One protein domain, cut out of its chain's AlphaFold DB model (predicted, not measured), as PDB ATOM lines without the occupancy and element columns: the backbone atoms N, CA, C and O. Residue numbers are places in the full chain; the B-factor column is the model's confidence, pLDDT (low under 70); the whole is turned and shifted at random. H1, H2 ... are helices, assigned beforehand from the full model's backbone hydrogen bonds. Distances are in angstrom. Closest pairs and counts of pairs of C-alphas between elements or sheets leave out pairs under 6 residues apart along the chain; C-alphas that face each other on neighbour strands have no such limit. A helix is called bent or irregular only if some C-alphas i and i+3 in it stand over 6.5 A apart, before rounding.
ATOM      1  N   ASN A 787     165.222 153.900 121.127       83.56
ATOM      2  CA  ASN A 787     164.268 154.927 121.534       83.56
ATOM      3  C   ASN A 787     164.923 155.950 122.483       83.56
ATOM      4  O   ASN A 787     164.628 157.135 122.384       83.56
ATOM      5  N   PHE A 788     165.861 155.525 123.340       86.94
ATOM      6  CA  PHE A 788     166.671 156.427 124.171       86.94
ATOM      7  C   PHE A 788     167.467 157.434 123.316       86.94
ATOM      8  O   PHE A 788     167.383 158.642 123.539       86.94
ATOM      9  N   PHE A 789     168.177 156.965 122.283       82.94
ATOM     10  CA  PHE A 789     168.926 157.849 121.383       82.94
ATOM     11  C   PHE A 789     168.038 158.643 120.413       82.94
ATOM     12  O   PHE A 789     168.433 159.729 119.987       82.94
ATOM     13  N   GLU A 790     166.829 158.169 120.097       84.06
ATOM     14  CA  GLU A 790     165.816 158.956 119.378       84.06
ATOM     15  C   GLU A 790     165.372 160.167 120.220       84.06
ATOM     16  O   GLU A 790     165.365 161.289 119.713       84.06
ATOM     17  N   VAL A 791     165.134 159.986 121.530       89.44
ATOM     18  CA  VAL A 791     164.886 161.105 122.459       89.44
ATOM     19  C   VAL A 791     166.104 162.027 122.562       89.44
ATOM     20  O   VAL A 791     165.934 163.235 122.417       89.44
ATOM     21  N   LEU A 792     167.325 161.504 122.756       88.12
ATOM     22  CA  LEU A 792     168.537 162.343 122.797       88.12
ATOM     23  C   LEU A 792     168.727 163.167 121.514       88.12
ATOM     24  O   LEU A 792     169.094 164.336 121.587       88.12
ATOM     25  N   SER A 793     168.444 162.590 120.345       83.12
ATOM     26  CA  SER A 793     168.562 163.297 119.063       83.12
ATOM     27  C   SER A 793     167.574 164.465 118.968       83.12
ATOM     28  O   SER A 793     167.948 165.549 118.523       83.12
ATOM     29  N   VAL A 794     166.336 164.284 119.448       88.44
ATOM     30  CA  VAL A 794     165.330 165.360 119.517       88.44
ATOM     31  C   VAL A 794     165.651 166.377 120.624       88.44
ATOM     32  O   VAL A 794     165.359 167.559 120.455       88.44
ATOM     33  N   LEU A 795     166.296 165.969 121.723       90.81
ATOM     34  CA  LEU A 795     166.798 166.891 122.750       90.81
ATOM     35  C   LEU A 795     167.913 167.795 122.209       90.81
ATOM     36  O   LEU A 795     167.868 168.999 122.449       90.81
ATOM     37  N   GLU A 796     168.881 167.259 121.460       87.69
ATOM     38  CA  GLU A 796     169.924 168.071 120.813       87.69
ATOM     39  C   GLU A 796     169.346 168.982 119.724       87.69
ATOM     40  O   GLU A 796     169.617 170.181 119.736       87.69
ATOM     41  N   GLU A 797     168.484 168.472 118.836       84.56
ATOM     42  CA  GLU A 797     167.772 169.305 117.851       84.56
ATOM     43  C   GLU A 797     166.985 170.436 118.542       84.56
ATOM     44  O   GLU A 797     167.039 171.592 118.118       84.56
ATOM     45  N   GLY A 798     166.324 170.126 119.662       85.62
ATOM     46  CA  GLY A 798     165.653 171.097 120.519       85.62
ATOM     47  C   GLY A 798     166.604 172.151 121.090       85.62
ATOM     48  O   GLY A 798     166.283 173.335 121.042       85.62
ATOM     49  N   LYS A 799     167.782 171.756 121.596       87.62
ATOM     50  CA  LYS A 799     168.791 172.684 122.138       87.62
ATOM     51  C   LYS A 799     169.273 173.657 121.063       87.62
ATOM     52  O   LYS A 799     169.243 174.863 121.309       87.62
ATOM     53  N   TRP A 800     169.640 173.167 119.877       80.88
ATOM     54  CA  TRP A 800     170.098 174.007 118.761       80.88
ATOM     55  C   TRP A 800     169.020 174.981 118.271       80.88
ATOM     56  O   TRP A 800     169.313 176.150 118.030       80.88
ATOM     57  N   CYS A 801     167.770 174.525 118.169       80.38
ATOM     58  CA  CYS A 801     166.646 175.326 117.677       80.38
ATOM     59  C   CYS A 801     165.938 176.166 118.761       80.38
ATOM     60  O   CYS A 801     164.966 176.855 118.453       80.38
ATOM     61  N   SER A 802     166.387 176.116 120.021       79.62
ATOM     62  CA  SER A 802     165.728 176.811 121.134       79.62
ATOM     63  C   SER A 802     165.961 178.326 121.114       79.62
ATOM     64  O   SER A 802     167.089 178.819 121.227       79.62
ATOM     65  N   VAL A 803     164.858 179.068 121.031       78.12
ATOM     66  CA  VAL A 803     164.777 180.532 121.012       78.12
ATOM     67  C   VAL A 803     164.428 181.086 122.398       78.12
ATOM     68  O   VAL A 803     164.820 182.208 122.705       78.12
ATOM     69  N   THR A 804     163.750 180.316 123.261       87.50
ATOM     70  CA  THR A 804     163.371 180.736 124.621       87.50
ATOM     71  C   THR A 804     164.134 179.988 125.717       87.50
ATOM     72  O   THR A 804     164.458 178.801 125.618       87.50
ATOM     73  N   ILE A 805     164.384 180.675 126.837       90.94
ATOM     74  CA  ILE A 805     164.943 180.050 128.046       90.94
ATOM     75  C   ILE A 805     163.987 179.009 128.644       90.94
ATOM     76  O   ILE A 805     164.444 177.977 129.131       90.94
ATOM     77  N   MET A 806     162.671 179.242 128.578       90.06
ATOM     78  CA  MET A 806     161.675 178.296 129.090       90.06
ATOM     79  C   MET A 806     161.741 176.952 128.359       90.06
ATOM     80  O   MET A 806     161.684 175.903 129.002       90.06
ATOM     81  N   PHE A 807     161.939 176.960 127.036       90.94
ATOM     82  CA  PHE A 807     162.131 175.723 126.287       90.94
ATOM     83  C   PHE A 807     163.482 175.060 126.597       90.94
ATOM     84  O   PHE A 807     163.518 173.849 126.808       90.94
ATOM     85  N   ARG A 808     164.574 175.824 126.760       91.00
ATOM     86  CA  ARG A 808     165.877 175.283 127.219       91.00
ATOM     87  C   ARG A 808     165.789 174.588 128.576       91.00
ATOM     88  O   ARG A 808     166.373 173.521 128.755       91.00
ATOM     89  N   LEU A 809     165.043 175.161 129.517       93.06
ATOM     90  CA  LEU A 809     164.851 174.585 130.846       93.06
ATOM     91  C   LEU A 809     163.960 173.328 130.808       93.06
ATOM     92  O   LEU A 809     164.268 172.333 131.461       93.06
ATOM     93  N   PHE A 810     162.912 173.329 129.979       92.06
ATOM     94  CA  PHE A 810     162.096 172.143 129.694       92.06
ATOM     95  C   PHE A 810     162.917 171.001 129.063       92.06
ATOM     96  O   PHE A 810     162.792 169.852 129.486       92.06
ATOM     97  N   LEU A 811     163.804 171.310 128.108       93.44
ATOM     98  CA  LEU A 811     164.724 170.340 127.503       93.44
ATOM     99  C   LEU A 811     165.679 169.745 128.544       93.44
ATOM    100  O   LEU A 811     165.807 168.526 128.612       93.44
ATOM    101  N   ALA A 812     166.287 170.575 129.399       94.19
ATOM    102  CA  ALA A 812     167.169 170.108 130.472       94.19
ATOM    103  C   ALA A 812     166.437 169.217 131.497       94.19
ATOM    104  O   ALA A 812     166.992 168.218 131.953       94.19
ATOM    105  N   ARG A 813     165.166 169.516 131.809       94.06
ATOM    106  CA  ARG A 813     164.309 168.654 132.642       94.06
ATOM    107  C   ARG A 813     164.115 167.269 132.017       94.06
ATOM    108  O   ARG A 813     164.257 166.261 132.708       94.06
ATOM    109  N   CYS A 814     163.819 167.211 130.720       93.38
ATOM    110  CA  CYS A 814     163.664 165.944 130.007       93.38
ATOM    111  C   CYS A 814     164.999 165.194 129.832       93.38
ATOM    112  O   CYS A 814     165.005 163.970 129.902       93.38
ATOM    113  N   GLU A 815     166.121 165.900 129.666       94.38
ATOM    114  CA  GLU A 815     167.478 165.335 129.606       94.38
ATOM    115  C   GLU A 815     167.882 164.652 130.925       94.38
ATOM    116  O   GLU A 815     168.292 163.493 130.918       94.38
ATOM    117  N   VAL A 816     167.693 165.323 132.068       94.62
ATOM    118  CA  VAL A 816     167.964 164.750 133.400       94.62
ATOM    119  C   VAL A 816     167.086 163.521 133.663       94.62
ATOM    120  O   VAL A 816     167.595 162.473 134.064       94.62
ATOM    121  N   ALA A 817     165.783 163.602 133.367       93.12
ATOM    122  CA  ALA A 817     164.873 162.464 133.512       93.12
ATOM    123  C   ALA A 817     165.245 161.284 132.596       93.12
ATOM    124  O   ALA A 817     165.120 160.127 132.998       93.12
ATOM    125  N   LEU A 818     165.732 161.555 131.382       93.50
ATOM    126  CA  LEU A 818     166.171 160.529 130.439       93.50
ATOM    127  C   LEU A 818     167.396 159.763 130.956       93.50
ATOM    128  O   LEU A 818     167.398 158.531 130.914       93.50
ATOM    129  N   PHE A 819     168.403 160.468 131.483       92.44
ATOM    130  CA  PHE A 819     169.601 159.832 132.037       92.44
ATOM    131  C   PHE A 819     169.298 159.001 133.290       92.44
ATOM    132  O   PHE A 819     169.741 157.854 133.364       92.44
ATOM    133  N   PHE A 820     168.503 159.522 134.231       91.25
ATOM    134  CA  PHE A 820     168.135 158.766 135.434       91.25
ATOM    135  C   PHE A 820     167.196 157.588 135.146       91.25
ATOM    136  O   PHE A 820     167.329 156.554 135.793       91.25
ATOM    137  N   HIS A 821     166.309 157.670 134.146       89.69
ATOM    138  CA  HIS A 821     165.491 156.516 133.756       89.69
ATOM    139  C   HIS A 821     166.300 155.422 133.031       89.69
ATOM    140  O   HIS A 821     165.963 154.249 133.153       89.69
ATOM    141  N   HIS A 822     167.346 155.764 132.267       84.19
ATOM    142  CA  HIS A 822     168.116 154.755 131.515       84.19
ATOM    143  C   HIS A 822     169.269 154.106 132.306       84.19
ATOM    144  O   HIS A 822     169.855 153.142 131.820       84.19
ATOM    145  N   VAL A 823     169.587 154.614 133.506       76.38
ATOM    146  CA  VAL A 823     170.564 154.042 134.462       76.38
ATOM    147  C   VAL A 823     171.917 153.694 133.812       76.38
ATOM    148  O   VAL A 823     172.476 152.609 133.970       76.38
ATOM    149  N   LEU A 824     172.453 154.634 133.032       72.69
ATOM    150  CA  LEU A 824     173.733 154.462 132.347       72.69
ATOM    151  C   LEU A 824     174.944 154.595 133.284       72.69
ATOM    152  O   LEU A 824     174.907 155.378 134.239       72.69
ATOM    153  N   PRO A 825     176.086 153.967 132.936       67.44
ATOM    154  CA  PRO A 825     177.384 154.417 133.423       67.44
ATOM    155  C   PRO A 825     177.514 155.927 133.190       67.44
ATOM    156  O   PRO A 825     177.269 156.405 132.082       67.44
ATOM    157  N   ARG A 826     177.879 156.680 134.235       78.06
ATOM    158  CA  ARG A 826     177.965 158.154 134.210       78.06
ATOM    159  C   ARG A 826     176.630 158.885 133.965       78.06
ATOM    160  O   ARG A 826     176.638 160.058 133.598       78.06
ATOM    161  N   ALA A 827     175.470 158.253 134.189       80.00
ATOM    162  CA  ALA A 827     174.171 158.941 134.132       80.00
ATOM    163  C   ALA A 827     174.130 160.178 135.046       80.00
ATOM    164  O   ALA A 827     173.639 161.226 134.629       80.00
ATOM    165  N   PHE A 828     174.715 160.076 136.246       87.06
ATOM    166  CA  PHE A 828     174.838 161.194 137.180       87.06
ATOM    167  C   PHE A 828     175.700 162.339 136.626       87.06
ATOM    168  O   PHE A 828     175.239 163.473 136.631       87.06
ATOM    169  N   GLU A 829     176.890 162.064 136.077       87.56
ATOM    170  CA  GLU A 829     177.754 163.093 135.465       87.56
ATOM    171  C   GLU A 829     177.015 163.854 134.348       87.56
ATOM    172  O   GLU A 829     177.022 165.085 134.296       87.56
ATOM    173  N   ASN A 830     176.317 163.124 133.472       86.19
ATOM    174  CA  ASN A 830     175.571 163.707 132.358       86.19
ATOM    175  C   ASN A 830     174.369 164.544 132.832       86.19
ATOM    176  O   ASN A 830     174.166 165.666 132.357       86.19
ATOM    177  N   ALA A 831     173.612 164.047 133.814       91.12
ATOM    178  CA  ALA A 831     172.546 164.804 134.461       91.12
ATOM    179  C   ALA A 831     173.090 166.056 135.176       91.12
ATOM    180  O   ALA A 831     172.516 167.138 135.042       91.12
ATOM    181  N   ALA A 832     174.222 165.951 135.877       90.94
ATOM    182  CA  ALA A 832     174.872 167.060 136.571       90.94
ATOM    183  C   ALA A 832     175.373 168.138 135.594       90.94
ATOM    184  O   ALA A 832     175.230 169.329 135.874       90.94
ATOM    185  N   MET A 833     175.860 167.767 134.403       89.62
ATOM    186  CA  MET A 833     176.188 168.722 133.332       89.62
ATOM    187  C   MET A 833     174.951 169.438 132.762       89.62
ATOM    188  O   MET A 833     175.020 170.622 132.416       89.62
ATOM    189  N   ALA A 834     173.801 168.765 132.653       90.81
ATOM    190  CA  ALA A 834     172.538 169.409 132.282       90.81
ATOM    191  C   ALA A 834     172.053 170.374 133.385       90.81
ATOM    192  O   ALA A 834     171.779 171.544 133.112       90.81
ATOM    193  N   ALA A 835     172.057 169.928 134.642       93.12
ATOM    194  CA  ALA A 835     171.693 170.732 135.807       93.12
ATOM    195  C   ALA A 835     172.619 171.942 136.030       93.12
ATOM    196  O   ALA A 835     172.144 173.029 136.346       93.12
ATOM    197  N   THR A 836     173.928 171.812 135.801       92.50
ATOM    198  CA  THR A 836     174.893 172.918 135.962       92.50
ATOM    199  C   THR A 836     174.632 174.042 134.956       92.50
ATOM    200  O   THR A 836     174.689 175.224 135.304       92.50
ATOM    201  N   ARG A 837     174.250 173.695 133.717       91.50
ATOM    202  CA  ARG A 837     173.800 174.678 132.715       91.50
ATOM    203  C   ARG A 837     172.524 175.398 133.176       91.50
ATOM    204  O   ARG A 837     172.407 176.606 132.989       91.50
ATOM    205  N   VAL A 838     171.612 174.692 133.844       94.25
ATOM    206  CA  VAL A 838     170.386 175.257 134.435       94.25
ATOM    207  C   VAL A 838     170.664 176.178 135.633       94.25
ATOM    208  O   VAL A 838     170.086 177.264 135.697       94.25
ATOM    209  N   VAL A 839     171.589 175.818 136.530       94.25
ATOM    210  CA  VAL A 839     172.061 176.689 137.627       94.25
ATOM    211  C   VAL A 839     172.574 178.019 137.065       94.25
ATOM    212  O   VAL A 839     172.112 179.080 137.482       94.25
ATOM    213  N   HIS A 840     173.419 177.979 136.028       93.19
ATOM    214  CA  HIS A 840     173.945 179.188 135.385       93.19
ATOM    215  C   HIS A 840     172.857 180.066 134.733       93.19
ATOM    216  O   HIS A 840     172.935 181.301 134.781       93.19
ATOM    217  N   LEU A 841     171.811 179.461 134.154       93.69
ATOM    218  CA  LEU A 841     170.639 180.204 133.681       93.69
ATOM    219  C   LEU A 841     169.898 180.875 134.847       93.69
ATOM    220  O   LEU A 841     169.548 182.049 134.743       93.69
ATOM    221  N   SER A 842     169.719 180.187 135.976       94.69
ATOM    222  CA  SER A 842     169.061 180.759 137.154       94.69
ATOM    223  C   SER A 842     169.875 181.876 137.819       94.69
ATOM    224  O   SER A 842     169.293 182.873 138.247       94.69
ATOM    225  N   ASP A 843     171.203 181.763 137.886       93.69
ATOM    226  CA  ASP A 843     172.090 182.844 138.350       93.69
ATOM    227  C   ASP A 843     172.049 184.059 137.413       93.69
ATOM    228  O   ASP A 843     172.196 185.205 137.838       93.69
ATOM    229  N   THR A 844     171.831 183.829 136.119       93.88
ATOM    230  CA  THR A 844     171.671 184.896 135.125       93.88
ATOM    231  C   THR A 844     170.310 185.577 135.250       93.88
ATOM    232  O   THR A 844     170.268 186.803 135.306       93.88
ATOM    233  N   LEU A 845     169.223 184.818 135.422       94.75
ATOM    234  CA  LEU A 845     167.899 185.372 135.719       94.75
ATOM    235  C   LEU A 845     167.902 186.173 137.031       94.75
ATOM    236  O   LEU A 845     167.402 187.290 137.062       94.75
ATOM    237  N   THR A 846     168.522 185.653 138.094       93.44
ATOM    238  CA  THR A 846     168.589 186.326 139.409       93.44
ATOM    239  C   THR A 846     169.322 187.673 139.332       93.44
ATOM    240  O   THR A 846     168.883 188.652 139.943       93.44
ATOM    241  N   ARG A 847     170.411 187.745 138.550       91.75
ATOM    242  CA  ARG A 847     171.121 189.005 138.271       91.75
ATOM    243  C   ARG A 847     170.259 189.962 137.454       91.75
ATOM    244  O   ARG A 847     170.020 191.068 137.912       91.75
ATOM    245  N   LEU A 848     169.681 189.513 136.335       91.38
ATOM    246  CA  LEU A 848     168.804 190.347 135.502       91.38
ATOM    247  C   LEU A 848     167.602 190.906 136.283       91.38
ATOM    248  O   LEU A 848     167.309 192.091 136.175       91.38
ATOM    249  N   LEU A 849     166.941 190.098 137.119       90.38
ATOM    250  CA  LEU A 849     165.852 190.555 137.996       90.38
ATOM    251  C   LEU A 849     166.317 191.625 139.000       90.38
ATOM    252  O   LEU A 849     165.541 192.504 139.360       90.38
ATOM    253  N   THR A 850     167.579 191.582 139.429       89.00
ATOM    254  CA  THR A 850     168.174 192.596 140.311       89.00
ATOM    255  C   THR A 850     168.538 193.869 139.541       89.00
ATOM    256  O   THR A 850     168.144 194.964 139.942       89.00
ATOM    257  N   ASP A 851     169.233 193.728 138.412       86.25
ATOM    258  CA  ASP A 851     169.768 194.834 137.613       86.25
ATOM    259  C   ASP A 851     168.669 195.649 136.915       86.25
ATOM    260  O   ASP A 851     168.757 196.876 136.845       86.25
ATOM    261  N   VAL A 852     167.620 194.988 136.414       83.75
ATOM    262  CA  VAL A 852     166.500 195.636 135.708       83.75
ATOM    263  C   VAL A 852     165.633 196.441 136.673       83.75
ATOM    264  O   VAL A 852     165.291 197.584 136.370       83.75
ATOM    265  N   VAL A 853     165.329 195.893 137.854       77.88
ATOM    266  CA  VAL A 853     164.524 196.588 138.872       77.88
ATOM    267  C   VAL A 853     165.268 197.791 139.456       77.88
ATOM    268  O   VAL A 853     164.635 198.811 139.731       77.88
ATOM    269  N   ALA A 854     166.591 197.683 139.629       79.62
ATOM    270  CA  ALA A 854     167.425 198.753 140.172       79.62
ATOM    271  C   ALA A 854     167.742 199.860 139.149       79.62
ATOM    272  O   ALA A 854     167.692 201.035 139.499       79.62
ATOM    273  N   ASN A 855     168.070 199.498 137.901       77.94
ATOM    274  CA  ASN A 855     168.685 200.418 136.933       77.94
ATOM    275  C   ASN A 855     167.890 200.609 135.627       77.94
ATOM    276  O   ASN A 855     168.366 201.307 134.733       77.94
ATOM    277  N   GLY A 856     166.733 199.956 135.450       74.62
ATOM    278  CA  GLY A 856     165.985 199.993 134.182       74.62
ATOM    279  C   GLY A 856     166.749 199.379 132.999       74.62
ATOM    280  O   GLY A 856     166.559 199.782 131.852       74.62
ATOM    281  N   GLY A 857     167.670 198.449 133.278       72.94
ATOM    282  CA  GLY A 857     168.619 197.914 132.301       72.94
ATOM    283  C   GLY A 857     167.963 197.241 131.088       72.94
ATOM    284  O   GLY A 857     166.930 196.583 131.196       72.94
ATOM    285  N   ARG A 858     168.600 197.364 129.914       77.88
ATOM    286  CA  ARG A 858     168.136 196.714 128.676       77.88
ATOM    287  C   ARG A 858     168.230 195.190 128.790       77.88
ATOM    288  O   ARG A 858     169.323 194.630 128.775       77.88
ATOM    289  N   VAL A 859     167.078 194.530 128.827       82.25
ATOM    290  CA  VAL A 859     166.964 193.067 128.784       82.25
ATOM    291  C   VAL A 859     167.327 192.555 127.385       82.25
ATOM    292  O   VAL A 859     166.868 193.093 126.378       82.25
ATOM    293  N   ALA A 860     168.152 191.507 127.299       81.56
ATOM    294  CA  ALA A 860     168.443 190.848 126.023       81.56
ATOM    295  C   ALA A 860     167.208 190.059 125.528       81.56
ATOM    296  O   ALA A 860     166.549 189.437 126.359       81.56
ATOM    297  N   PRO A 861     166.905 189.994 124.212       80.00
ATOM    298  CA  PRO A 861     165.638 189.437 123.705       80.00
ATOM    299  C   PRO A 861     165.289 188.023 124.196       80.00
ATOM    300  O   PRO A 861     164.133 187.741 124.478       80.00
ATOM    301  N   LEU A 862     166.295 187.165 124.397       84.50
ATOM    302  CA  LEU A 862     166.165 185.811 124.960       84.50
ATOM    303  C   LEU A 862     165.498 185.765 126.358       84.50
ATOM    304  O   LEU A 862     164.973 184.730 126.762       84.50
ATOM    305  N   TRP A 863     165.530 186.879 127.093       89.88
ATOM    306  CA  TRP A 863     164.999 187.033 128.447       89.88
ATOM    307  C   TRP A 863     163.772 187.952 128.526       89.88
ATOM    308  O   TRP A 863     163.240 188.130 129.620       89.88
ATOM    309  N   SER A 864     163.311 188.549 127.418       87.06
ATOM    310  CA  SER A 864     162.258 189.581 127.443       87.06
ATOM    311  C   SER A 864     160.956 189.095 128.084       87.06
ATOM    312  O   SER A 864     160.371 189.819 128.879       87.06
ATOM    313  N   SER A 865     160.557 187.843 127.839       88.88
ATOM    314  CA  SER A 865     159.334 187.230 128.380       88.88
ATOM    315  C   SER A 865     159.320 187.035 129.905       88.88
ATOM    316  O   SER A 865     158.266 186.750 130.472       88.88
ATOM    317  N   PHE A 866     160.448 187.226 130.596       91.88
ATOM    318  CA  PHE A 866     160.502 187.261 132.065       91.88
ATOM    319  C   PHE A 866     160.213 188.645 132.647       91.88
ATOM    320  O   PHE A 866     160.190 188.789 133.869       91.88
ATOM    321  N   PHE A 867     159.978 189.650 131.802       91.62
ATOM    322  CA  PHE A 867     159.729 191.026 132.203       91.62
ATOM    323  C   PHE A 867     158.481 191.574 131.509       91.62
ATOM    324  O   PHE A 867     158.222 191.295 130.344       91.62
ATOM    325  N   MET A 868     157.703 192.383 132.222       90.12
ATOM    326  CA  MET A 868     156.536 193.074 131.673       90.12
ATOM    327  C   MET A 868     156.506 194.535 132.134       90.12
ATOM    328  O   MET A 868     156.998 194.844 133.220       90.12
ATOM    329  N   PRO A 869     155.886 195.444 131.362       86.81
ATOM    330  CA  PRO A 869     155.638 196.821 131.801       86.81
ATOM    331  C   PRO A 869     154.532 196.921 132.872       86.81
ATOM    332  O   PRO A 869     154.301 197.993 133.425       86.81
ATOM    333  N   ILE A 870     153.827 195.817 133.143       86.81
ATOM    334  CA  ILE A 870     152.712 195.724 134.092       86.81
ATOM    335  C   ILE A 870     153.267 195.383 135.487       86.81
ATOM    336  O   ILE A 870     153.948 194.358 135.617       86.81
ATOM    337  N   PRO A 871     152.989 196.188 136.529       84.94
ATOM    338  CA  PRO A 871     153.492 195.941 137.878       84.94
ATOM    339  C   PRO A 871     152.806 194.723 138.531       84.94
ATOM    340  O   PRO A 871     151.689 194.385 138.132       84.94
ATOM    341  N   PRO A 872     153.439 194.043 139.509       82.12
ATOM    342  CA  PRO A 872     152.957 192.763 140.044       82.12
ATOM    343  C   PRO A 872     151.512 192.795 140.557       82.12
ATOM    344  O   PRO A 872     150.754 191.868 140.270       82.12
ATOM    345  N   SER A 873     151.089 193.885 141.206       81.44
ATOM    346  CA  SER A 873     149.699 194.101 141.648       81.44
ATOM    347  C   SER A 873     148.635 194.053 140.547       81.44
ATOM    348  O   SER A 873     147.457 193.863 140.856       81.44
ATOM    349  N   GLN A 874     149.032 194.203 139.281       83.25
ATOM    350  CA  GLN A 874     148.165 194.198 138.100       83.25
ATOM    351  C   GLN A 874     148.385 192.962 137.206       83.25
ATOM    352  O   GLN A 874     147.743 192.837 136.161       83.25
ATOM    353  N   GLN A 875     149.282 192.040 137.577       85.62
ATOM    354  CA  GLN A 875     149.533 190.818 136.807       85.62
ATOM    355  C   GLN A 875     148.481 189.753 137.123       85.62
ATOM    356  O   GLN A 875     148.395 189.249 138.246       85.62
ATOM    357  N   SER A 876     147.695 189.382 136.111       77.69
ATOM    358  CA  SER A 876     146.630 188.392 136.239       77.69
ATOM    359  C   SER A 876     147.164 187.024 136.675       77.69
ATOM    360  O   SER A 876     148.139 186.502 136.136       77.69
ATOM    361  N   LEU A 877     146.462 186.393 137.622       67.69
ATOM    362  CA  LEU A 877     146.809 185.061 138.133       67.69
ATOM    363  C   LEU A 877     146.720 183.958 137.058       67.69
ATOM    364  O   LEU A 877     147.289 182.880 137.208       67.69
ATOM    365  N   GLN A 878     145.985 184.215 135.971       61.72
ATOM    366  CA  GLN A 878     145.785 183.276 134.874       61.72
ATOM    367  C   GLN A 878     146.970 183.326 133.895       61.72
ATOM    368  O   GLN A 878     146.924 183.979 132.852       61.72
ATOM    369  N   HIS A 899     160.300 198.170 133.892       87.94
ATOM    370  CA  HIS A 899     160.039 196.750 133.684       87.94
ATOM    371  C   HIS A 899     160.003 196.025 135.034       87.94
ATOM    372  O   HIS A 899     160.877 196.225 135.876       87.94
ATOM    373  N   TYR A 900     159.002 195.168 135.216       89.00
ATOM    374  CA  TYR A 900     158.779 194.348 136.406       89.00
ATOM    375  C   TYR A 900     158.929 192.861 136.061       89.00
ATOM    376  O   TYR A 900     158.713 192.496 134.903       89.00
ATOM    377  N   PRO A 901     159.249 191.977 137.023       91.31
ATOM    378  CA  PRO A 901     159.256 190.534 136.783       91.31
ATOM    379  C   PRO A 901     157.883 190.040 136.320       91.31
ATOM    380  O   PRO A 901     156.869 190.430 136.891       91.31
ATOM    381  N   CYS A 902     157.834 189.148 135.333       91.75
ATOM    382  CA  CYS A 902     156.627 188.405 134.983       91.75
ATOM    383  C   CYS A 902     156.459 187.247 135.977       91.75
ATOM    384  O   CYS A 902     157.100 186.202 135.826       91.75
ATOM    385  N   PHE A 903     155.619 187.422 137.002       89.75
ATOM    386  CA  PHE A 903     155.502 186.466 138.110       89.75
ATOM    387  C   PHE A 903     155.150 185.062 137.614       89.75
ATOM    388  O   PHE A 903     155.811 184.100 137.995       89.75
ATOM    389  N   GLY A 904     154.210 184.946 136.673       88.81
ATOM    390  CA  GLY A 904     153.846 183.663 136.067       88.81
ATOM    391  C   GLY A 904     155.015 182.929 135.397       88.81
ATOM    392  O   GLY A 904     155.225 181.747 135.663       88.81
ATOM    393  N   LYS A 905     155.815 183.615 134.569       90.44
ATOM    394  CA  LYS A 905     156.947 182.993 133.855       90.44
ATOM    395  C   LYS A 905     158.133 182.699 134.787       90.44
ATOM    396  O   LYS A 905     158.771 181.660 134.633       90.44
ATOM    397  N   VAL A 906     158.409 183.548 135.786       93.12
ATOM    398  CA  VAL A 906     159.464 183.280 136.790       93.12
ATOM    399  C   VAL A 906     159.065 182.128 137.724       93.12
ATOM    400  O   VAL A 906     159.908 181.294 138.049       93.12
ATOM    401  N   LEU A 907     157.789 182.010 138.107       91.25
ATOM    402  CA  LEU A 907     157.305 180.873 138.897       91.25
ATOM    403  C   LEU A 907     157.279 179.570 138.087       91.25
ATOM    404  O   LEU A 907     157.694 178.542 138.609       91.25
ATOM    405  N   GLN A 908     156.926 179.612 136.799       90.12
ATOM    406  CA  GLN A 908     157.053 178.453 135.904       90.12
ATOM    407  C   GLN A 908     158.525 178.024 135.713       90.12
ATOM    408  O   GLN A 908     158.826 176.839 135.584       90.12
ATOM    409  N   PHE A 909     159.473 178.969 135.726       93.94
ATOM    410  CA  PHE A 909     160.908 178.663 135.738       93.94
ATOM    411  C   PHE A 909     161.318 177.981 137.054       93.94
ATOM    412  O   PHE A 909     162.003 176.961 137.028       93.94
ATOM    413  N   VAL A 910     160.845 178.483 138.200       93.81
ATOM    414  CA  VAL A 910     161.040 177.849 139.517       93.81
ATOM    415  C   VAL A 910     160.423 176.444 139.586       93.81
ATOM    416  O   VAL A 910     161.059 175.540 140.122       93.81
ATOM    417  N   GLU A 911     159.238 176.224 139.012       91.19
ATOM    418  CA  GLU A 911     158.602 174.902 138.916       91.19
ATOM    419  C   GLU A 911     159.520 173.893 138.206       91.19
ATOM    420  O   GLU A 911     159.784 172.809 138.726       91.19
ATOM    421  N   LEU A 912     160.080 174.275 137.054       92.25
ATOM    422  CA  LEU A 912     160.984 173.416 136.290       92.25
ATOM    423  C   LEU A 912     162.334 173.190 137.002       92.25
ATOM    424  O   LEU A 912     162.893 172.098 136.893       92.25
ATOM    425  N   LEU A 913     162.847 174.165 137.769       93.88
ATOM    426  CA  LEU A 913     163.992 173.941 138.668       93.88
ATOM    427  C   LEU A 913     163.661 172.897 139.747       93.88
ATOM    428  O   LEU A 913     164.489 172.031 140.043       93.88
ATOM    429  N   LEU A 914     162.457 172.951 140.326       91.38
ATOM    430  CA  LEU A 914     162.003 171.994 141.336       91.38
ATOM    431  C   LEU A 914     161.790 170.595 140.746       91.38
ATOM    432  O   LEU A 914     162.212 169.631 141.380       91.38
ATOM    433  N   HIS A 915     161.261 170.459 139.520       90.44
ATOM    434  CA  HIS A 915     161.248 169.168 138.810       90.44
ATOM    435  C   HIS A 915     162.649 168.570 138.702       90.44
ATOM    436  O   HIS A 915     162.825 167.390 138.981       90.44
ATOM    437  N   ILE A 916     163.645 169.366 138.295       93.31
ATOM    438  CA  ILE A 916     165.025 168.883 138.167       93.31
ATOM    439  C   ILE A 916     165.577 168.505 139.545       93.31
ATOM    440  O   ILE A 916     166.149 167.432 139.687       93.31
ATOM    441  N   THR A 917     165.345 169.318 140.576       92.19
ATOM    442  CA  THR A 917     165.806 169.027 141.947       92.19
ATOM    443  C   THR A 917     165.220 167.707 142.472       92.19
ATOM    444  O   THR A 917     165.959 166.868 142.980       92.19
ATOM    445  N   LEU A 918     163.918 167.472 142.270       89.75
ATOM    446  CA  LEU A 918     163.227 166.231 142.646       89.75
ATOM    447  C   LEU A 918     163.706 164.996 141.866       89.75
ATOM    448  O   LEU A 918     163.658 163.891 142.395       89.75
ATOM    449  N   LEU A 919     164.188 165.162 140.630       91.31
ATOM    450  CA  LEU A 919     164.791 164.067 139.862       91.31
ATOM    451  C   LEU A 919     166.136 163.618 140.455       91.31
ATOM    452  O   LEU A 919     166.419 162.423 140.462       91.31
ATOM    453  N   PHE A 920     166.946 164.548 140.977       90.81
ATOM    454  CA  PHE A 920     168.165 164.201 141.724       90.81
ATOM    455  C   PHE A 920     167.836 163.561 143.080       90.81
ATOM    456  O   PHE A 920     168.503 162.602 143.462       90.81
ATOM    457  N   ASP A 921     166.796 164.046 143.766       87.69
ATOM    458  CA  ASP A 921     166.309 163.481 145.036       87.69
ATOM    459  C   ASP A 921     165.864 162.011 144.856       87.69
ATOM    460  O   ASP A 921     166.325 161.130 145.581       87.69
ATOM    461  N   ASP A 922     165.071 161.713 143.812       87.50
ATOM    462  CA  ASP A 922     164.610 160.350 143.462       87.50
ATOM    463  C   ASP A 922     165.794 159.435 143.135       87.50
ATOM    464  O   ASP A 922     165.897 158.321 143.651       87.50
ATOM    465  N   PHE A 923     166.747 159.920 142.334       87.62
ATOM    466  CA  PHE A 923     167.944 159.155 141.998       87.62
ATOM    467  C   PHE A 923     168.781 158.807 143.244       87.62
ATOM    468  O   PHE A 923     169.098 157.636 143.459       87.62
ATOM    469  N   GLN A 924     169.072 159.787 144.111       85.44
ATOM    470  CA  GLN A 924     169.832 159.556 145.346       85.44
ATOM    471  C   GLN A 924     169.120 158.581 146.298       85.44
ATOM    472  O   GLN A 924     169.759 157.662 146.818       85.44
ATOM    473  N   CYS A 925     167.805 158.723 146.496       83.25
ATOM    474  CA  CYS A 925     167.021 157.808 147.329       83.25
ATOM    475  C   CYS A 925     167.073 156.360 146.842       83.25
ATOM    476  O   CYS A 925     167.206 155.439 147.652       83.25
ATOM    477  N   ASN A 926     166.950 156.142 145.531       82.75
ATOM    478  CA  ASN A 926     166.937 154.794 144.978       82.75
ATOM    479  C   ASN A 926     168.326 154.136 145.092       82.75
ATOM    480  O   ASN A 926     168.407 153.006 145.576       82.75
ATOM    481  N   CYS A 927     169.417 154.861 144.814       82.12
ATOM    482  CA  CYS A 927     170.778 154.355 145.043       82.12
ATOM    483  C   CYS A 927     171.043 153.999 146.521       82.12
ATOM    484  O   CYS A 927     171.599 152.939 146.814       82.12
ATOM    485  N   GLN A 928     170.602 154.836 147.470       78.81
ATOM    486  CA  GLN A 928     170.748 154.549 148.905       78.81
ATOM    487  C   GLN A 928     169.958 153.300 149.334       78.81
ATOM    488  O   GLN A 928     170.465 152.494 150.116       78.81
ATOM    489  N   ARG A 929     168.746 153.091 148.797       79.19
ATOM    490  CA  ARG A 929     167.934 151.888 149.066       79.19
ATOM    491  C   ARG A 929     168.584 150.612 148.533       79.19
ATOM    492  O   ARG A 929     168.603 149.611 149.245       79.19
ATOM    493  N   GLU A 930     169.148 150.643 147.326       73.69
ATOM    494  CA  GLU A 930     169.844 149.486 146.743       73.69
ATOM    495  C   GLU A 930     171.079 149.074 147.555       73.69
ATOM    496  O   GLU A 930     171.341 147.883 147.719       73.69
ATOM    497  N   HIS A 931     171.820 150.039 148.107       67.88
ATOM    498  CA  HIS A 931     172.991 149.754 148.942       67.88
ATOM    499  C   HIS A 931     172.603 149.323 150.367       67.88
ATOM    500  O   HIS A 931     173.183 148.377 150.899       67.88
ATOM    501  N   ASP A 954     177.791 166.030 145.450       53.97
ATOM    502  CA  ASP A 954     176.634 166.187 146.365       53.97
ATOM    503  C   ASP A 954     176.004 167.602 146.309       53.97
ATOM    504  O   ASP A 954     174.914 167.861 146.823       53.97
ATOM    505  N   ASP A 955     176.693 168.532 145.651       75.06
ATOM    506  CA  ASP A 955     176.432 169.971 145.621       75.06
ATOM    507  C   ASP A 955     175.322 170.361 144.613       75.06
ATOM    508  O   ASP A 955     174.627 171.365 144.775       75.06
ATOM    509  N   ILE A 956     175.093 169.579 143.548       88.12
ATOM    510  CA  ILE A 956     174.271 170.039 142.408       88.12
ATOM    511  C   ILE A 956     172.774 170.203 142.728       88.12
ATOM    512  O   ILE A 956     172.157 171.182 142.299       88.12
ATOM    513  N   ALA A 957     172.191 169.309 143.532       87.44
ATOM    514  CA  ALA A 957     170.810 169.451 143.999       87.44
ATOM    515  C   ALA A 957     170.668 170.636 144.974       87.44
ATOM    516  O   ALA A 957     169.703 171.399 144.893       87.44
ATOM    517  N   GLN A 958     171.670 170.855 145.835       86.56
ATOM    518  CA  GLN A 958     171.698 171.993 146.757       86.56
ATOM    519  C   GLN A 958     171.824 173.329 146.006       86.56
ATOM    520  O   GLN A 958     171.113 174.281 146.331       86.56
ATOM    521  N   LYS A 959     172.639 173.395 144.943       90.31
ATOM    522  CA  LYS A 959     172.734 174.548 144.030       90.31
ATOM    523  C   LYS A 959     171.401 174.881 143.367       90.31
ATOM    524  O   LYS A 959     170.997 176.044 143.393       90.31
ATOM    525  N   LEU A 960     170.693 173.890 142.817       92.12
ATOM    526  CA  LEU A 960     169.361 174.091 142.227       92.12
ATOM    527  C   LEU A 960     168.349 174.607 143.263       92.12
ATOM    528  O   LEU A 960     167.623 175.567 142.998       92.12
ATOM    529  N   LEU A 961     168.356 174.043 144.470       89.94
ATOM    530  CA  LEU A 961     167.495 174.478 145.569       89.94
ATOM    531  C   LEU A 961     167.829 175.911 146.034       89.94
ATOM    532  O   LEU A 961     166.930 176.725 146.251       89.94
ATOM    533  N   ALA A 962     169.113 176.268 146.109       90.19
ATOM    534  CA  ALA A 962     169.577 177.623 146.412       90.19
ATOM    535  C   ALA A 962     169.263 178.629 145.286       90.19
ATOM    536  O   ALA A 962     169.011 179.805 145.558       90.19
ATOM    537  N   CYS A 963     169.245 178.197 144.022       93.50
ATOM    538  CA  CYS A 963     168.715 178.966 142.893       93.50
ATOM    539  C   CYS A 963     167.214 179.249 143.065       93.50
ATOM    540  O   CYS A 963     166.807 180.411 142.997       93.50
ATOM    541  N   VAL A 964     166.409 178.227 143.381       93.38
ATOM    542  CA  VAL A 964     164.970 178.380 143.658       93.38
ATOM    543  C   VAL A 964     164.720 179.354 144.810       93.38
ATOM    544  O   VAL A 964     163.943 180.296 144.645       93.38
ATOM    545  N   ARG A 965     165.399 179.185 145.957       92.06
ATOM    546  CA  ARG A 965     165.233 180.097 147.105       92.06
ATOM    547  C   ARG A 965     165.570 181.538 146.737       92.06
ATOM    548  O   ARG A 965     164.818 182.431 147.107       92.06
ATOM    549  N   ARG A 966     166.656 181.783 145.992       93.38
ATOM    550  CA  ARG A 966     167.052 183.143 145.579       93.38
ATOM    551  C   ARG A 966     166.023 183.798 144.653       93.38
ATOM    552  O   ARG A 966     165.702 184.965 144.862       93.38
ATOM    553  N   LEU A 967     165.458 183.056 143.696       94.62
ATOM    554  CA  LEU A 967     164.382 183.565 142.834       94.62
ATOM    555  C   LEU A 967     163.098 183.860 143.623       94.62
ATOM    556  O   LEU A 967     162.539 184.947 143.486       94.62
ATOM    557  N   LEU A 968     162.653 182.938 144.483       93.88
ATOM    558  CA  LEU A 968     161.445 183.125 145.295       93.88
ATOM    559  C   LEU A 968     161.596 184.267 146.312       93.88
ATOM    560  O   LEU A 968     160.692 185.089 146.434       93.88
ATOM    561  N   VAL A 969     162.743 184.379 146.994       93.06
ATOM    562  CA  VAL A 969     163.035 185.519 147.881       93.06
ATOM    563  C   VAL A 969     163.037 186.827 147.091       93.06
ATOM    564  O   VAL A 969     162.467 187.804 147.572       93.06
ATOM    565  N   ARG A 970     163.590 186.862 145.866       92.19
ATOM    566  CA  ARG A 970     163.525 188.073 145.035       92.19
ATOM    567  C   ARG A 970     162.075 188.455 144.734       92.19
ATOM    568  O   ARG A 970     161.695 189.583 145.034       92.19
ATOM    569  N   LEU A 971     161.252 187.527 144.238       91.81
ATOM    570  CA  LEU A 971     159.823 187.772 143.989       91.81
ATOM    571  C   LEU A 971     159.083 188.266 145.249       91.81
ATOM    572  O   LEU A 971     158.294 189.205 145.164       91.81
ATOM    573  N   HIS A 972     159.384 187.701 146.421       91.50
ATOM    574  CA  HIS A 972     158.832 188.155 147.700       91.50
ATOM    575  C   HIS A 972     159.260 189.594 148.042       91.50
ATOM    576  O   HIS A 972     158.439 190.379 148.520       91.50
ATOM    577  N   THR A 973     160.523 189.972 147.799       89.88
ATOM    578  CA  THR A 973     160.990 191.349 148.041       89.88
ATOM    579  C   THR A 973     160.375 192.369 147.080       89.88
ATOM    580  O   THR A 973     160.094 193.486 147.503       89.88
ATOM    581  N   GLU A 974     160.093 191.991 145.829       87.75
ATOM    582  CA  GLU A 974     159.400 192.868 144.873       87.75
ATOM    583  C   GLU A 974     157.967 193.168 145.331       87.75
ATOM    584  O   GLU A 974     157.600 194.337 145.445       87.75
ATOM    585  N   LEU A 975     157.189 192.134 145.689       87.38
ATOM    586  CA  LEU A 975     155.825 192.294 146.219       87.38
ATOM    587  C   LEU A 975     155.803 193.144 147.496       87.38
ATOM    588  O   LEU A 975     154.966 194.033 147.635       87.38
ATOM    589  N   ALA A 976     156.751 192.915 148.408       85.56
ATOM    590  CA  ALA A 976     156.881 193.718 149.621       85.56
ATOM    591  C   ALA A 976     157.227 195.191 149.321       85.56
ATOM    592  O   ALA A 976     156.767 196.078 150.034       85.56
ATOM    593  N   SER A 977     157.993 195.468 148.257       83.25
ATOM    594  CA  SER A 977     158.344 196.837 147.844       83.25
ATOM    595  C   SER A 977     157.190 197.608 147.188       83.25
ATOM    596  O   SER A 977     157.183 198.837 147.217       83.25
ATOM    597  N   GLU A 978     156.205 196.904 146.623       75.69
ATOM    598  CA  GLU A 978     154.975 197.492 146.074       75.69
ATOM    599  C   GLU A 978     153.915 197.755 147.167       75.69
ATOM    600  O   GLU A 978     153.015 198.575 146.986       75.69
ATOM    601  N   GLY A 979     154.037 197.091 148.324       62.06
ATOM    602  CA  GLY A 979     153.075 197.079 149.432       62.06
ATOM    603  C   GLY A 979     152.961 198.371 150.248       62.06
ATOM    604  O   GLY A 979     153.159 198.356 151.462       62.06
ATOM    605  N   GLY A 980     152.565 199.476 149.613       59.00
ATOM    606  CA  GLY A 980     152.227 200.756 150.250       59.00
ATOM    607  C   GLY A 980     150.936 200.723 151.085       59.00
ATOM    608  O   GLY A 980     149.991 201.450 150.800       59.00
ATOM    609  N   GLY A 981     150.872 199.864 152.106       63.00
ATOM    610  CA  GLY A 981     149.763 199.752 153.066       63.00
ATOM    611  C   GLY A 981     148.593 198.858 152.630       63.00
ATOM    612  O   GLY A 981     148.024 198.167 153.472       63.00
ATOM    613  N   HIS A 982     148.275 198.802 151.334       66.25
ATOM    614  CA  HIS A 982     147.268 197.892 150.776       66.25
ATOM    615  C   HIS A 982     147.778 197.232 149.487       66.25
ATOM    616  O   HIS A 982     147.898 197.887 148.455       66.25
ATOM    617  N   LEU A 983     148.058 195.926 149.546       72.69
ATOM    618  CA  LEU A 983     148.300 195.100 148.360       72.69
ATOM    619  C   LEU A 983     146.972 194.843 147.625       72.69
ATOM    620  O   LEU A 983     145.910 194.785 148.250       72.69
ATOM    621  N   SER A 984     147.019 194.650 146.303       80.69
ATOM    622  CA  SER A 984     145.850 194.160 145.560       80.69
ATOM    623  C   SER A 984     145.517 192.712 145.958       80.69
ATOM    624  O   SER A 984     146.401 191.989 146.432       80.69
ATOM    625  N   PRO A 985     144.269 192.242 145.754       80.31
ATOM    626  CA  PRO A 985     143.921 190.831 145.931       80.31
ATOM    627  C   PRO A 985     144.859 189.893 145.155       80.31
ATOM    628  O   PRO A 985     145.271 188.855 145.666       80.31
ATOM    629  N   GLU A 986     145.256 190.291 143.947       79.12
ATOM    630  CA  GLU A 986     146.185 189.570 143.081       79.12
ATOM    631  C   GLU A 986     147.599 189.517 143.681       79.12
ATOM    632  O   GLU A 986     148.192 188.439 143.752       79.12
ATOM    633  N   ALA A 987     148.124 190.645 144.178       81.25
ATOM    634  CA  ALA A 987     149.420 190.688 144.859       81.25
ATOM    635  C   ALA A 987     149.426 189.866 146.156       81.25
ATOM    636  O   ALA A 987     150.422 189.200 146.435       81.25
ATOM    637  N   HIS A 988     148.325 189.856 146.915       83.62
ATOM    638  CA  HIS A 988     148.165 188.973 148.074       83.62
ATOM    639  C   HIS A 988     148.247 187.492 147.674       83.62
ATOM    640  O   HIS A 988     149.025 186.749 148.264       83.62
ATOM    641  N   VAL A 989     147.540 187.057 146.623       85.06
ATOM    642  CA  VAL A 989     147.612 185.652 146.175       85.06
ATOM    643  C   VAL A 989     149.010 185.286 145.654       85.06
ATOM    644  O   VAL A 989     149.482 184.178 145.913       85.06
ATOM    645  N   TRP A 990     149.713 186.192 144.964       86.06
ATOM    646  CA  TRP A 990     151.117 185.965 144.593       86.06
ATOM    647  C   TRP A 990     152.034 185.878 145.822       86.06
ATOM    648  O   TRP A 990     152.880 184.983 145.887       86.06
ATOM    649  N   HIS A 991     151.843 186.757 146.810       88.56
ATOM    650  CA  HIS A 991     152.605 186.779 148.059       88.56
ATOM    651  C   HIS A 991     152.429 185.477 148.846       88.56
ATOM    652  O   HIS A 991     153.416 184.868 149.259       88.56
ATOM    653  N   ASP A 992     151.193 185.007 148.997       87.12
ATOM    654  CA  ASP A 992     150.873 183.810 149.772       87.12
ATOM    655  C   ASP A 992     151.393 182.535 149.091       87.12
ATOM    656  O   ASP A 992     151.926 181.654 149.769       87.12
ATOM    657  N   LYS A 993     151.346 182.454 147.751       85.94
ATOM    658  CA  LYS A 993     151.969 181.360 146.978       85.94
ATOM    659  C   LYS A 993     153.491 181.327 147.139       85.94
ATOM    660  O   LYS A 993     154.057 180.274 147.437       85.94
ATOM    661  N   VAL A 994     154.159 182.472 146.972       90.19
ATOM    662  CA  VAL A 994     155.621 182.583 147.120       90.19
ATOM    663  C   VAL A 994     156.049 182.261 148.557       90.19
ATOM    664  O   VAL A 994     156.997 181.501 148.754       90.19
ATOM    665  N   SER A 995     155.320 182.768 149.553       90.12
ATOM    666  CA  SER A 995     155.573 182.514 150.977       90.12
ATOM    667  C   SER A 995     155.385 181.040 151.336       90.12
ATOM    668  O   SER A 995     156.274 180.437 151.932       90.12
ATOM    669  N   SER A 996     154.278 180.424 150.907       87.62
ATOM    670  CA  SER A 996     153.999 178.998 151.145       87.62
ATOM    671  C   SER A 996     155.114 178.108 150.597       87.62
ATOM    672  O   SER A 996     155.593 177.215 151.292       87.62
ATOM    673  N   MET A 997     155.608 178.396 149.390       86.56
ATOM    674  CA  MET A 997     156.733 177.657 148.810       86.56
ATOM    675  C   MET A 997     158.071 177.956 149.502       86.56
ATOM    676  O   MET A 997     158.876 177.044 149.677       86.56
ATOM    677  N   LEU A 998     158.316 179.179 149.980       89.00
ATOM    678  CA  LEU A 998     159.504 179.488 150.792       89.00
ATOM    679  C   LEU A 998     159.508 178.804 152.171       89.00
ATOM    680  O   LEU A 998     160.599 178.594 152.715       89.00
ATOM    681  N   HIS A 999     158.328 178.458 152.702       86.50
ATOM    682  CA  HIS A 999     158.142 177.663 153.921       86.50
ATOM    683  C   HIS A 999     158.245 176.148 153.685       86.50
ATOM    684  O   HIS A 999     158.809 175.457 154.528       86.50
ATOM    685  N   LEU A1000     157.728 175.629 152.562       82.50
ATOM    686  CA  LEU A1000     157.856 174.210 152.189       82.50
ATOM    687  C   LEU A1000     159.305 173.822 151.858       82.50
ATOM    688  O   LEU A1000     159.732 172.702 152.119       82.50
ATOM    689  N   LEU A1001     160.069 174.753 151.283       84.06
ATOM    690  CA  LEU A1001     161.488 174.567 150.995       84.06
ATOM    691  C   LEU A1001     162.341 174.902 152.240       84.06
ATOM    692  O   LEU A1001     162.018 175.845 152.969       84.06
ATOM    693  N   PRO A1002     163.496 174.249 152.458       73.25
ATOM    694  CA  PRO A1002     164.272 174.386 153.695       73.25
ATOM    695  C   PRO A1002     165.168 175.630 153.770       73.25
ATOM    696  O   PRO A1002     165.681 176.080 152.745       73.25
ATOM    697  N   PRO A1003     165.447 176.159 154.977       68.25
ATOM    698  CA  PRO A1003     166.263 177.360 155.160       68.25
ATOM    699  C   PRO A1003     167.789 177.155 155.048       68.25
ATOM    700  O   PRO A1003     168.508 178.152 155.075       68.25
ATOM    701  N   GLY A1004     168.312 175.926 154.936       62.91
ATOM    702  CA  GLY A1004     169.763 175.677 154.932       62.91
ATOM    703  C   GLY A1004     170.193 174.285 154.431       62.91
ATOM    704  O   GLY A1004     169.334 173.444 154.174       62.91
ATOM    705  N   PRO A1005     171.513 174.034 154.301       57.16
ATOM    706  CA  PRO A1005     172.091 172.902 153.553       57.16
ATOM    707  C   PRO A1005     172.079 171.538 154.275       57.16
ATOM    708  O   PRO A1005     172.626 170.566 153.764       57.16
ATOM    709  N   GLY A1006     171.482 171.437 155.466       55.75
ATOM    710  CA  GLY A1006     171.449 170.201 156.261       55.75
ATOM    711  C   GLY A1006     170.373 169.211 155.809       55.75
ATOM    712  O   GLY A1006     169.551 168.820 156.635       55.75
ATOM    713  N   TRP A1007     170.309 168.874 154.517       68.44
ATOM    714  CA  TRP A1007     169.229 168.064 153.941       68.44
ATOM    715  C   TRP A1007     169.651 166.658 153.520       68.44
ATOM    716  O   TRP A1007     170.644 166.468 152.823       68.44
ATOM    717  N   SER A1008     168.850 165.681 153.944       64.81
ATOM    718  CA  SER A1008     168.921 164.281 153.534       64.81
ATOM    719  C   SER A1008     168.067 164.033 152.291       64.81
ATOM    720  O   SER A1008     166.930 164.509 152.220       64.81
ATOM    721  N   SER A1009     168.586 163.227 151.365       63.75
ATOM    722  CA  SER A1009     167.872 162.769 150.170       63.75
ATOM    723  C   SER A1009     166.498 162.178 150.525       63.75
ATOM    724  O   SER A1009     166.381 161.371 151.449       63.75
ATOM    725  N   GLY A1010     165.464 162.583 149.792       65.75
ATOM    726  CA  GLY A1010     164.069 162.147 149.932       65.75
ATOM    727  C   GLY A1010     163.170 163.150 150.643       65.75
ATOM    728  O   GLY A1010     161.954 163.133 150.455       65.75
ATOM    729  N   SER A1011     163.751 164.084 151.403       74.81
ATOM    730  CA  SER A1011     162.976 165.090 152.135       74.81
ATOM    731  C   SER A1011     162.249 166.085 151.218       74.81
ATOM    732  O   SER A1011     161.344 166.773 151.692       74.81
ATOM    733  N   LEU A1012     162.614 166.191 149.930       76.75
ATOM    734  CA  LEU A1012     161.891 167.028 148.966       76.75
ATOM    735  C   LEU A1012     160.743 166.247 148.316       76.75
ATOM    736  O   LEU A1012     159.651 166.789 148.145       76.75
ATOM    737  N   LEU A1013     160.972 164.970 148.000       74.81
ATOM    738  CA  LEU A1013     159.950 164.052 147.495       74.81
ATOM    739  C   LEU A1013     158.809 163.844 148.485       74.81
ATOM    740  O   LEU A1013     157.655 164.031 148.110       74.81
ATOM    741  N   ASP A1014     159.111 163.519 149.741       76.00
ATOM    742  CA  ASP A1014     158.076 163.286 150.753       76.00
ATOM    743  C   ASP A1014     157.285 164.568 151.081       76.00
ATOM    744  O   ASP A1014     156.114 164.495 151.454       76.00
ATOM    745  N   ALA A1015     157.881 165.750 150.878       75.31
ATOM    746  CA  ALA A1015     157.220 167.042 151.071       75.31
ATOM    747  C   ALA A1015     156.354 167.492 149.875       75.31
ATOM    748  O   ALA A1015     155.297 168.087 150.085       75.31
ATOM    749  N   LEU A1016     156.788 167.251 148.628       78.06
ATOM    750  CA  LEU A1016     156.132 167.786 147.418       78.06
ATOM    751  C   LEU A1016     155.367 166.738 146.590       78.06
ATOM    752  O   LEU A1016     154.432 167.096 145.873       78.06
ATOM    753  N   LEU A1017     155.752 165.462 146.655       78.00
ATOM    754  CA  LEU A1017     155.163 164.341 145.908       78.00
ATOM    755  C   LEU A1017     155.067 163.052 146.767       78.00
ATOM    756  O   LEU A1017     155.491 161.987 146.302       78.00
ATOM    757  N   PRO A1018     154.502 163.106 147.992       70.56
ATOM    758  CA  PRO A1018     154.485 161.975 148.922       70.56
ATOM    759  C   PRO A1018     153.938 160.694 148.283       70.56
ATOM    760  O   PRO A1018     152.868 160.679 147.672       70.56
ATOM    761  N   GLY A1019     154.692 159.603 148.433       63.41
ATOM    762  CA  GLY A1019     154.322 158.282 147.922       63.41
ATOM    763  C   GLY A1019     154.470 158.078 146.408       63.41
ATOM    764  O   GLY A1019     154.164 156.982 145.934       63.41
ATOM    765  N   ARG A1020     154.951 159.061 145.628       67.44
ATOM    766  CA  ARG A1020     155.341 158.802 144.230       67.44
ATOM    767  C   ARG A1020     156.683 158.076 144.166       67.44
ATOM    768  O   ARG A1020     157.653 158.473 144.798       67.44
ATOM    769  N   THR A1021     156.744 157.056 143.322       64.88
ATOM    770  CA  THR A1021     157.985 156.433 142.848       64.88
ATOM    771  C   THR A1021     158.153 156.712 141.353       64.88
ATOM    772  O   THR A1021     157.182 157.055 140.674       64.88
ATOM    773  N   GLN A1022     159.374 156.558 140.827       77.25
ATOM    774  CA  GLN A1022     159.673 156.672 139.390       77.25
ATOM    775  C   GLN A1022     159.366 158.065 138.794       77.25
ATOM    776  O   GLN A1022     158.739 158.187 137.734       77.25
ATOM    777  N   VAL A1023     159.839 159.138 139.437       82.75
ATOM    778  CA  VAL A1023     159.609 160.522 138.978       82.75
ATOM    779  C   VAL A1023     160.173 160.737 137.571       82.75
ATOM    780  O   VAL A1023     159.533 161.386 136.745       82.75
ATOM    781  N   ALA A1024     161.305 160.105 137.246       83.69
ATOM    782  CA  ALA A1024     161.893 160.130 135.906       83.69
ATOM    783  C   ALA A1024     160.939 159.615 134.804       83.69
ATOM    784  O   ALA A1024     160.806 160.252 133.757       83.69
ATOM    785  N   ILE A1025     160.207 158.520 135.051       84.69
ATOM    786  CA  ILE A1025     159.193 158.000 134.115       84.69
ATOM    787  C   ILE A1025     158.038 158.994 133.981       84.69
ATOM    788  O   ILE A1025     157.622 159.310 132.866       84.69
ATOM    789  N   ALA A1026     157.552 159.534 135.100       83.75
ATOM    790  CA  ALA A1026     156.448 160.484 135.088       83.75
ATOM    791  C   ALA A1026     156.807 161.814 134.395       83.75
ATOM    792  O   ALA A1026     155.926 162.446 133.814       83.75
ATOM    793  N   VAL A1027     158.072 162.253 134.421       84.00
ATOM    794  CA  VAL A1027     158.544 163.431 133.665       84.00
ATOM    795  C   VAL A1027     158.589 163.131 132.168       84.00
ATOM    796  O   VAL A1027     158.058 163.910 131.378       84.00
ATOM    797  N   LEU A1028     159.158 161.990 131.769       84.38
ATOM    798  CA  LEU A1028     159.252 161.590 130.359       84.38
ATOM    799  C   LEU A1028     157.876 161.339 129.724       84.38
ATOM    800  O   LEU A1028     157.658 161.689 128.566       84.38
ATOM    801  N   ALA A1029     156.931 160.782 130.481       82.31
ATOM    802  CA  ALA A1029     155.551 160.578 130.047       82.31
ATOM    803  C   ALA A1029     154.696 161.866 130.050       82.31
ATOM    804  O   ALA A1029     153.513 161.802 129.720       82.31
ATOM    805  N   SER A1030     155.255 163.016 130.458       76.19
ATOM    806  CA  SER A1030     154.529 164.279 130.682       76.19
ATOM    807  C   SER A1030     153.364 164.163 131.686       76.19
ATOM    808  O   SER A1030     152.367 164.871 131.588       76.19
ATOM    809  N   GLN A1031     153.501 163.275 132.679       59.53
ATOM    810  CA  GLN A1031     152.539 163.008 133.767       59.53
ATOM    811  C   GLN A1031     152.934 163.671 135.107       59.53
ATOM    812  O   GLN A1031     152.229 163.554 136.115       59.53
ATOM    813  N   THR A1032     154.066 164.381 135.135       59.56
ATOM    814  CA  THR A1032     154.422 165.354 136.180       59.56
ATOM    815  C   THR A1032     154.434 166.763 135.603       59.56
ATOM    816  O   THR A1032     155.425 167.260 135.063       59.56
ATOM    817  N   GLU A1033     153.308 167.435 135.793       60.53
ATOM    818  CA  GLU A1033     153.295 168.875 136.015       60.53
ATOM    819  C   GLU A1033     153.253 169.081 137.528       60.53
ATOM    820  O   GLU A1033     152.477 168.417 138.223       60.53
ATOM    821  N   LEU A1034     154.137 169.928 138.055       59.09
ATOM    822  CA  LEU A1034     154.147 170.268 139.472       59.09
ATOM    823  C   LEU A1034     153.309 171.530 139.596       59.09
ATOM    824  O   LEU A1034     153.845 172.623 139.717       59.09
ATOM    825  N   ASN A1035     151.986 171.372 139.548       60.38
ATOM    826  CA  ASN A1035     151.036 172.478 139.689       60.38
ATOM    827  C   ASN A1035     151.012 172.982 141.153       60.38
ATOM    828  O   ASN A1035     150.036 172.810 141.879       60.38
ATOM    829  N   LEU A1036     152.150 173.541 141.575       59.69
ATOM    830  CA  LEU A1036     152.481 174.155 142.864       59.69
ATOM    831  C   LEU A1036     152.062 175.638 142.910       59.69
ATOM    832  O   LEU A1036     152.063 176.245 143.980       59.69
ATOM    833  N   PHE A1037     151.743 176.215 141.745       56.78
ATOM    834  CA  PHE A1037     151.437 177.625 141.514       56.78
ATOM    835  C   PHE A1037     150.184 177.777 140.648       56.78
ATOM    836  O   PHE A1037     149.976 176.951 139.736       56.78
TER     837      PHE A1037
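Overview. This is residues 787 to 878, 899 to 931 and 954 to 1037 of the 1037 residues of the protein "RRM domain-containing protein" of Trypanosoma rangeli (UniProt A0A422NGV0). Four long helices, H2, H3, H5 and H6, lie side by side in an up-and-down bundle, each running against the one before it in the chain; H1 packs on H2 and H7 packs on H6. The short H9 slants across H2 and H5, and the short H4 packs on the first turn of H5, residues 903 to 906. The printed part has 209 residues with nine named helices, H1 to H9 in chain order, and no named strand: the class is all helix. It is compact, with a radius of gyration of the C-alphas of 17.6 A, and spans 55 by 36 by 28 A.

Arrangement. H1, residues 787 to 801, touches H2, residues 805 to 822, in a helical hairpin at a shallow tilt of 18 degrees; their closest C-alphas, of Leu 795 and Leu 811, are 6.2 A apart. H2 forms a second hairpin with residues 827 to 838 of H3, residues 827 to 855; the closest C-alphas, of Val 816 and Ala 831, are 4.7 A apart. H4, residues 861 to 866, is irregular, with C-alphas 862 and 865 7.8 A apart. The hub is H5, residues 903 to 931, which touches five helices. It runs the same way as H2 at 13 degrees, closest at the C-alphas of Arg 813 and Ile 916, 5.6 A. H6, residues 955 to 978, touches H5 opposite ways at 26 degrees, with the C-alphas of Thr 917 and Ala 957 closest at 5.4 A. H6 also touches H3, the same way at 21 degrees, with Val 839 and Leu 960 closest, their C-alphas 5.9 A apart. With residues 965 to 975 H6 forms a hairpin with H7, residues 985 to 1000; the C-alphas of Leu 968 and Val 994 are closest at 6.1 A. H8, residues 1013 to 1016, only just touches H5, with 3 pairs of C-alphas within 8 A, the closest being Leu 918 and Leu 1013 at 6.2 A. H9, residues 1023 to 1028, touches H2 at a steep tilt of 60 degrees; the C-alphas of Ala 817 and Ala 1024 are closest at 4.5 A. Every O i to N i+4 pair is within hydrogen-bond range in H1, H2, H5, H6, H7 and H9, 24 of 25 in H3, and 0 of 2 in H4, where 2 of 3 O i to N i+3 pairs are; H8 is too short for an O i to N i+4 pair.

Along the chain. H1 begins at C-alpha 787, (164.268, 154.927, 121.534). From first to last C-alpha, H1 is 20.9 A long, H2 25.7 A, H3 41.9 A, H5 42.1 A, H6 34.9 A and H7 22.6 A. H5 begins at C-alpha 903, (155.502, 186.466, 138.110). H9 ends at C-alpha 1028, (159.252, 161.590, 130.359).

Size, cuts and confidence. The C-alphas farthest apart, of Asn 787 and Gly 981, are 56.7 A apart. Residues 879 to 898 and 932 to 953 are not printed; the C-alpha gaps are 19.7 A and 17.0 A. Of the links printed whole, H7 to H8 is long, with 12 residues. The mean pLDDT of the printed part is 83.5, and 27 residues are under 70, among them residues 1003 to 1010 and 1031 to 1037.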